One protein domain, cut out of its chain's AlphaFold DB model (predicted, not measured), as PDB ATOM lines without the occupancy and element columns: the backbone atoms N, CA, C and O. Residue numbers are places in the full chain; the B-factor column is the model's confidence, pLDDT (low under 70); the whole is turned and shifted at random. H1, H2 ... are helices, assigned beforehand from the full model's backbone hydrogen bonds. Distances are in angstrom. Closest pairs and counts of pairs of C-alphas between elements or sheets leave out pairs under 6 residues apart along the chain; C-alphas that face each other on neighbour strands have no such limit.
ATOM      1  N   TYR A 591      29.585 -12.202 -63.828       92.56
ATOM      2  CA  TYR A 591      30.117 -12.675 -62.546       92.56
ATOM      3  C   TYR A 591      29.710 -11.786 -61.363       92.56
ATOM      4  O   TYR A 591      29.904 -12.203 -60.224       92.56
ATOM      5  N   LEU A 592      29.134 -10.599 -61.606       94.75
ATOM      6  CA  LEU A 592      28.731  -9.645 -60.566       94.75
ATOM      7  C   LEU A 592      27.706 -10.262 -59.605       94.75
ATOM      8  O   LEU A 592      27.938 -10.299 -58.399       94.75
ATOM      9  N   ASP A 593      26.631 -10.837 -60.145       94.75
ATOM     10  CA  ASP A 593      25.565 -11.458 -59.350       94.75
ATOM     11  C   ASP A 593      26.106 -12.637 -58.521       94.75
ATOM     12  O   ASP A 593      25.782 -12.795 -57.345       94.75
ATOM     13  N   ARG A 594      27.010 -13.442 -59.103       92.75
ATOM     14  CA  ARG A 594      27.663 -14.563 -58.405       92.75
ATOM     15  C   ARG A 594      28.625 -14.082 -57.315       92.75
ATOM     16  O   ARG A 594      28.712 -14.723 -56.271       92.75
ATOM     17  N   PHE A 595      29.329 -12.971 -57.530       94.62
ATOM     18  CA  PHE A 595      30.184 -12.335 -56.526       94.62
ATOM     19  C   PHE A 595      29.353 -11.812 -55.348       94.62
ATOM     20  O   PHE A 595      29.675 -12.111 -54.199       94.62
ATOM     21  N   ASP A 596      28.245 -11.119 -55.612       96.00
ATOM     22  CA  ASP A 596      27.338 -10.624 -54.571       96.00
ATOM     23  C   ASP A 596      26.712 -11.776 -53.758       96.00
ATOM     24  O   ASP A 596      26.716 -11.728 -52.526       96.00
ATOM     25  N   ILE A 597      26.280 -12.861 -54.418       95.25
ATOM     26  CA  ILE A 597      25.789 -14.084 -53.753       95.25
ATOM     27  C   ILE A 597      26.877 -14.721 -52.872       95.25
ATOM     28  O   ILE A 597      26.612 -15.061 -51.717       95.25
ATOM     29  N   MET A 598      28.112 -14.873 -53.367       91.69
ATOM     30  CA  MET A 598      29.194 -15.467 -52.568       91.69
ATOM     31  C   MET A 598      29.604 -14.582 -51.384       91.69
ATOM     32  O   MET A 598      29.882 -15.114 -50.311       91.69
ATOM     33  N   ASN A 599      29.581 -13.252 -51.525       94.62
ATOM     34  CA  ASN A 599      29.812 -12.332 -50.407       94.62
ATOM     35  C   ASN A 599      28.705 -12.426 -49.342       94.62
ATOM     36  O   ASN A 599      29.011 -12.417 -48.148       94.62
ATOM     37  N   HIS A 600      27.438 -12.567 -49.750       94.56
ATOM     38  CA  HIS A 600      26.323 -12.791 -48.823       94.56
ATOM     39  C   HIS A 600      26.517 -14.083 -48.018       94.56
ATOM     40  O   HIS A 600      26.527 -14.052 -46.785       94.56
ATOM     41  N   LEU A 601      26.766 -15.198 -48.715       95.06
ATOM     42  CA  LEU A 601      27.005 -16.509 -48.106       95.06
ATOM     43  C   LEU A 601      28.249 -16.507 -47.201       95.06
ATOM     44  O   LEU A 601      28.230 -17.106 -46.128       95.06
ATOM     45  N   ALA A 602      29.318 -15.794 -47.571       91.62
ATOM     46  CA  ALA A 602      30.485 -15.610 -46.710       91.62
ATOM     47  C   ALA A 602      30.137 -14.833 -45.424       91.62
ATOM     48  O   ALA A 602      30.606 -15.191 -44.343       91.62
ATOM     49  N   GLY A 603      29.271 -13.817 -45.513       92.81
ATOM     50  CA  GLY A 603      28.738 -13.086 -44.359       92.81
ATOM     51  C   GLY A 603      27.803 -13.920 -43.471       92.81
ATOM     52  O   GLY A 603      27.785 -13.745 -42.252       92.81
ATOM     53  N   GLU A 604      27.044 -14.856 -44.040       91.56
ATOM     54  CA  GLU A 604      26.250 -15.841 -43.288       91.56
ATOM     55  C   GLU A 604      27.134 -16.881 -42.598       91.56
ATOM     56  O   GLU A 604      26.982 -17.113 -41.400       91.56
ATOM     57  N   LEU A 605      28.125 -17.435 -43.300       89.31
ATOM     58  CA  LEU A 605      29.104 -18.354 -42.720       89.31
ATOM     59  C   LEU A 605      29.942 -17.682 -41.626       89.31
ATOM     60  O   LEU A 605      30.248 -18.325 -40.624       89.31
ATOM     61  N   ALA A 606      30.275 -16.396 -41.758       88.31
ATOM     62  CA  ALA A 606      30.944 -15.633 -40.705       88.31
ATOM     63  C   ALA A 606      30.053 -15.447 -39.462       88.31
ATOM     64  O   ALA A 606      30.537 -15.622 -38.344       88.31
ATOM     65  N   ARG A 607      28.754 -15.154 -39.638       83.94
ATOM     66  CA  ARG A 607      27.769 -15.080 -38.538       83.94
ATOM     67  C   ARG A 607      27.556 -16.441 -37.864       83.94
ATOM     68  O   ARG A 607      27.613 -16.535 -36.644       83.94
ATOM     69  N   SER A 608      27.407 -17.509 -38.645       83.62
ATOM     70  CA  SER A 608      27.267 -18.880 -38.137       83.62
ATOM     71  C   SER A 608      28.519 -19.347 -37.380       83.62
ATOM     72  O   SER A 608      28.410 -19.851 -36.264       83.62
ATOM     73  N   ARG A 609      29.723 -19.106 -37.921       85.00
ATOM     74  CA  ARG A 609      30.993 -19.420 -37.240       85.00
ATOM     75  C   ARG A 609      31.202 -18.610 -35.965       85.00
ATOM     76  O   ARG A 609      31.800 -19.140 -35.036       85.00
ATOM     77  N   ARG A 610      30.717 -17.366 -35.901       79.25
ATOM     78  CA  ARG A 610      30.663 -16.594 -34.652       79.25
ATOM     79  C   ARG A 610      29.817 -17.328 -33.616       79.25
ATOM     80  O   ARG A 610      30.383 -17.773 -32.630       79.25
ATOM     81  N   ILE A 611      28.546 -17.601 -33.909       77.00
ATOM     82  CA  ILE A 611      27.628 -18.330 -33.013       77.00
ATOM     83  C   ILE A 611      28.217 -19.672 -32.529       77.00
ATOM     84  O   ILE A 611      28.137 -19.986 -31.345       77.00
ATOM     85  N   ILE A 612      28.850 -20.448 -33.418       78.25
ATOM     86  CA  ILE A 612      29.457 -21.749 -33.078       78.25
ATOM     87  C   ILE A 612      30.706 -21.583 -32.195       78.25
ATOM     88  O   ILE A 612      30.829 -22.255 -31.169       78.25
ATOM     89  N   ASN A 613      31.626 -20.683 -32.556       75.19
ATOM     90  CA  ASN A 613      32.886 -20.488 -31.828       75.19
ATOM     91  C   ASN A 613      32.712 -19.663 -30.537       75.19
ATOM     92  O   ASN A 613      33.555 -19.725 -29.651       75.19
ATOM     93  N   GLN A 614      31.627 -18.895 -30.419       62.53
ATOM     94  CA  GLN A 614      31.245 -18.120 -29.234       62.53
ATOM     95  C   GLN A 614      30.311 -18.904 -28.303       62.53
ATOM     96  O   GLN A 614      29.644 -18.308 -27.464       62.53
ATOM     97  N   THR A 615      30.286 -20.235 -28.387       53.78
ATOM     98  CA  THR A 615      29.568 -21.086 -27.420       53.78
ATOM     99  C   THR A 615      30.067 -20.917 -25.974       53.78
ATOM    100  O   THR A 615      29.334 -21.229 -25.041       53.78
ATOM    101  N   GLU A 616      31.257 -20.335 -25.772       57.75
ATOM    102  CA  GLU A 616      31.763 -19.876 -24.466       57.75
ATOM    103  C   GLU A 616      31.242 -18.481 -24.048       57.75
ATOM    104  O   GLU A 616      31.209 -18.160 -22.860       57.75
ATOM    105  N   SER A 617      30.804 -17.641 -24.996       62.03
ATOM    106  CA  SER A 617      30.291 -16.282 -24.760       62.03
ATOM    107  C   SER A 617      28.786 -16.214 -25.018       62.03
ATOM    108  O   SER A 617      28.309 -15.770 -26.064       62.03
ATOM    109  N   HIS A 618      28.023 -16.620 -24.005       62.38
ATOM    110  CA  HIS A 618      26.560 -16.735 -24.032       62.38
ATOM    111  C   HIS A 618      25.807 -15.421 -24.372       62.38
ATOM    112  O   HIS A 618      24.598 -15.445 -24.602       62.38
ATOM    113  N   PHE A 619      26.505 -14.279 -24.399       69.62
ATOM    114  CA  PHE A 619      25.953 -12.946 -24.651       69.62
ATOM    115  C   PHE A 619      25.597 -12.713 -26.132       69.62
ATOM    116  O   PHE A 619      24.478 -12.308 -26.420       69.62
ATOM    117  N   ASP A 620      26.490 -13.037 -27.077       63.22
ATOM    118  CA  ASP A 620      26.277 -12.786 -28.523       63.22
ATOM    119  C   ASP A 620      25.124 -13.655 -29.087       63.22
ATOM    120  O   ASP A 620      24.371 -13.257 -29.979       63.22
ATOM    121  N   LEU A 621      24.907 -14.833 -28.482       68.44
ATOM    122  CA  LEU A 621      23.752 -15.696 -28.750       68.44
ATOM    123  C   LEU A 621      22.433 -15.078 -28.254       68.44
ATOM    124  O   LEU A 621      21.419 -15.174 -28.940       68.44
ATOM    125  N   VAL A 622      22.431 -14.445 -27.074       70.44
ATOM    126  CA  VAL A 622      21.251 -13.735 -26.548       70.44
ATOM    127  C   VAL A 622      20.971 -12.479 -27.369       70.44
ATOM    128  O   VAL A 622      19.811 -12.185 -27.628       70.44
ATOM    129  N   ASP A 623      22.006 -11.795 -27.848       75.50
ATOM    130  CA  ASP A 623      21.869 -10.648 -28.739       75.50
ATOM    131  C   ASP A 623      21.245 -11.047 -30.082       75.50
ATOM    132  O   ASP A 623      20.197 -10.527 -30.456       75.50
ATOM    133  N   THR A 624      21.839 -12.008 -30.795       70.06
ATOM    134  CA  THR A 624      21.344 -12.434 -32.116       70.06
ATOM    135  C   THR A 624      19.987 -13.138 -32.037       70.06
ATOM    136  O   THR A 624      19.028 -12.708 -32.674       70.06
ATOM    137  N   VAL A 625      19.855 -14.183 -31.214       72.31
ATOM    138  CA  VAL A 625      18.605 -14.959 -31.119       72.31
ATOM    139  C   VAL A 625      17.525 -14.191 -30.347       72.31
ATOM    140  O   VAL A 625      16.344 -14.309 -30.666       72.31
ATOM    141  N   GLY A 626      17.885 -13.367 -29.359       70.31
ATOM    142  CA  GLY A 626      16.923 -12.569 -28.589       70.31
ATOM    143  C   GLY A 626      16.316 -11.408 -29.372       70.31
ATOM    144  O   GLY A 626      15.123 -11.135 -29.207       70.31
ATOM    145  N   LYS A 627      17.081 -10.777 -30.271       75.38
ATOM    146  CA  LYS A 627      16.557  -9.747 -31.182       75.38
ATOM    147  C   LYS A 627      15.643 -10.373 -32.240       75.38
ATOM    148  O   LYS A 627      14.514  -9.910 -32.388       75.38
ATOM    149  N   ASP A 628      16.066 -11.469 -32.873       73.81
ATOM    150  CA  ASP A 628      15.319 -12.094 -33.977       73.81
ATOM    151  C   ASP A 628      14.096 -12.926 -33.527       73.81
ATOM    152  O   ASP A 628      13.066 -12.902 -34.200       73.81
ATOM    153  N   TYR A 629      14.165 -13.652 -32.398       75.56
ATOM    154  CA  TYR A 629      13.092 -14.563 -31.948       75.56
ATOM    155  C   TYR A 629      12.293 -14.079 -30.731       75.56
ATOM    156  O   TYR A 629      11.130 -14.456 -30.594       75.56
ATOM    157  N   LEU A 630      12.883 -13.279 -29.833       71.19
ATOM    158  CA  LEU A 630      12.169 -12.739 -28.665       71.19
ATOM    159  C   LEU A 630      11.741 -11.274 -28.852       71.19
ATOM    160  O   LEU A 630      10.988 -10.758 -28.028       71.19
ATOM    161  N   GLY A 631      12.200 -10.600 -29.915       67.06
ATOM    162  CA  GLY A 631      11.930  -9.180 -30.157       67.06
ATOM    163  C   GLY A 631      12.549  -8.247 -29.110       67.06
ATOM    164  O   GLY A 631      12.139  -7.090 -29.003       67.06
ATOM    165  N   ILE A 632      13.511  -8.734 -28.316       65.19
ATOM    166  CA  ILE A 632      14.176  -7.954 -27.267       65.19
ATOM    167  C   ILE A 632      15.277  -7.126 -27.931       65.19
ATOM    168  O   ILE A 632      16.442  -7.511 -27.978       65.19
ATOM    169  N   THR A 633      14.889  -5.975 -28.474       67.25
ATOM    170  CA  THR A 633      15.841  -4.938 -28.872       67.25
ATOM    171  C   THR A 633      16.448  -4.289 -27.626       67.25
ATOM    172  O   THR A 633      15.766  -4.111 -26.612       67.25
ATOM    173  N   ASP A 634      17.723  -3.888 -27.693       65.44
ATOM    174  CA  ASP A 634      18.407  -3.242 -26.557       65.44
ATOM    175  C   ASP A 634      17.691  -1.989 -26.069       65.44
ATOM    176  O   ASP A 634      17.758  -1.660 -24.891       65.44
ATOM    177  N   GLU A 635      16.954  -1.311 -26.947       69.00
ATOM    178  CA  GLU A 635      16.113  -0.179 -26.579       69.00
ATOM    179  C   GLU A 635      15.127  -0.492 -25.444       69.00
ATOM    180  O   GLU A 635      14.855   0.388 -24.630       69.00
ATOM    181  N   ASP A 636      14.602  -1.715 -25.355       60.47
ATOM    182  CA  ASP A 636      13.617  -2.100 -24.336       60.47
ATOM    183  C   ASP A 636      14.256  -2.572 -23.014       60.47
ATOM    184  O   ASP A 636      13.585  -2.616 -21.976       60.47
ATOM    185  N   LEU A 637      15.568  -2.849 -23.035       63.47
ATOM    186  CA  LEU A 637      16.424  -3.066 -21.859       63.47
ATOM    187  C   LEU A 637      17.022  -1.740 -21.348       63.47
ATOM    188  O   LEU A 637      17.028  -1.478 -20.144       63.47
ATOM    189  N   ALA A 638      17.462  -0.872 -22.263       65.00
ATOM    190  CA  ALA A 638      18.050   0.441 -21.999       65.00
ATOM    191  C   ALA A 638      17.026   1.500 -21.552       65.00
ATOM    192  O   ALA A 638      17.411   2.555 -21.045       65.00
ATOM    193  N   LYS A 639      15.722   1.226 -21.692       60.88
ATOM    194  CA  LYS A 639      14.627   1.993 -21.074       60.88
ATOM    195  C   LYS A 639      14.295   1.384 -19.702       60.88
ATOM    196  O   LYS A 639      13.400   0.538 -19.622       60.88
TER     197      LYS A 639
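Overview. This is residues 591 to 639 of the 720 residues of an uncharacterized protein of Kockovaella imperatae (UniProt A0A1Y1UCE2). A long straight helix, H1, and a shorter one, H2, meet near their ends as an open V, and after H2 the chain folds back into a small third helix, H3, which lies off to one side of H2, away from H1. Residues 591 to 606 of H1 stick out as a free arm that makes much of the length. The printed part has 49 residues with three named helices, in the order H1, H2, H3, and no named strand; the class is all helix. The whole is only just loose, close to extended, with a radius of gyration of the C-alphas of 14.5 A, and it spans 46 by 25 by 15 A.

Arrangement. H1, residues 591 to 613, and H2, residues 618 to 630, are close but not clearly touching, with 2 pairs of C-alphas within 8 A. Their closest C-alphas, those of Ile 611 and Leu 621, are 6.3 A apart. Their lines stand at a steep tilt of 60 degrees, and they run opposite ways. H3, residues 634 to 638, is apart from H1. It is also apart from H2, but only just, with the closest C-alphas 8.2 A apart. In H1, H2 and H3 every O i to N i+4 pair is within hydrogen-bond range.

Along the chain. H1 begins at C-alpha 591, (30.117, -12.675, -62.546), and runs 31.8 A to C-alpha 613, (32.886, -20.488, -31.828). H2 measures 15.6 A from C-alpha 618 to C-alpha 630. H3 measures 5.9 A and ends at C-alpha 638, (18.050, 0.441, -21.999).

Size, cuts and confidence. The outline is elongated, and the two C-alphas farthest apart, those of Tyr 591 and Lys 639, are 46.6 A apart. Residues 613 to 619 also stand free. The links from H1 to H2 and from H2 to H3 are tight, and the printed part has no cut. The mean pLDDT of the printed part is 77.4; residues 614 to 621 and 631 to 639 include the 17 residues under 70.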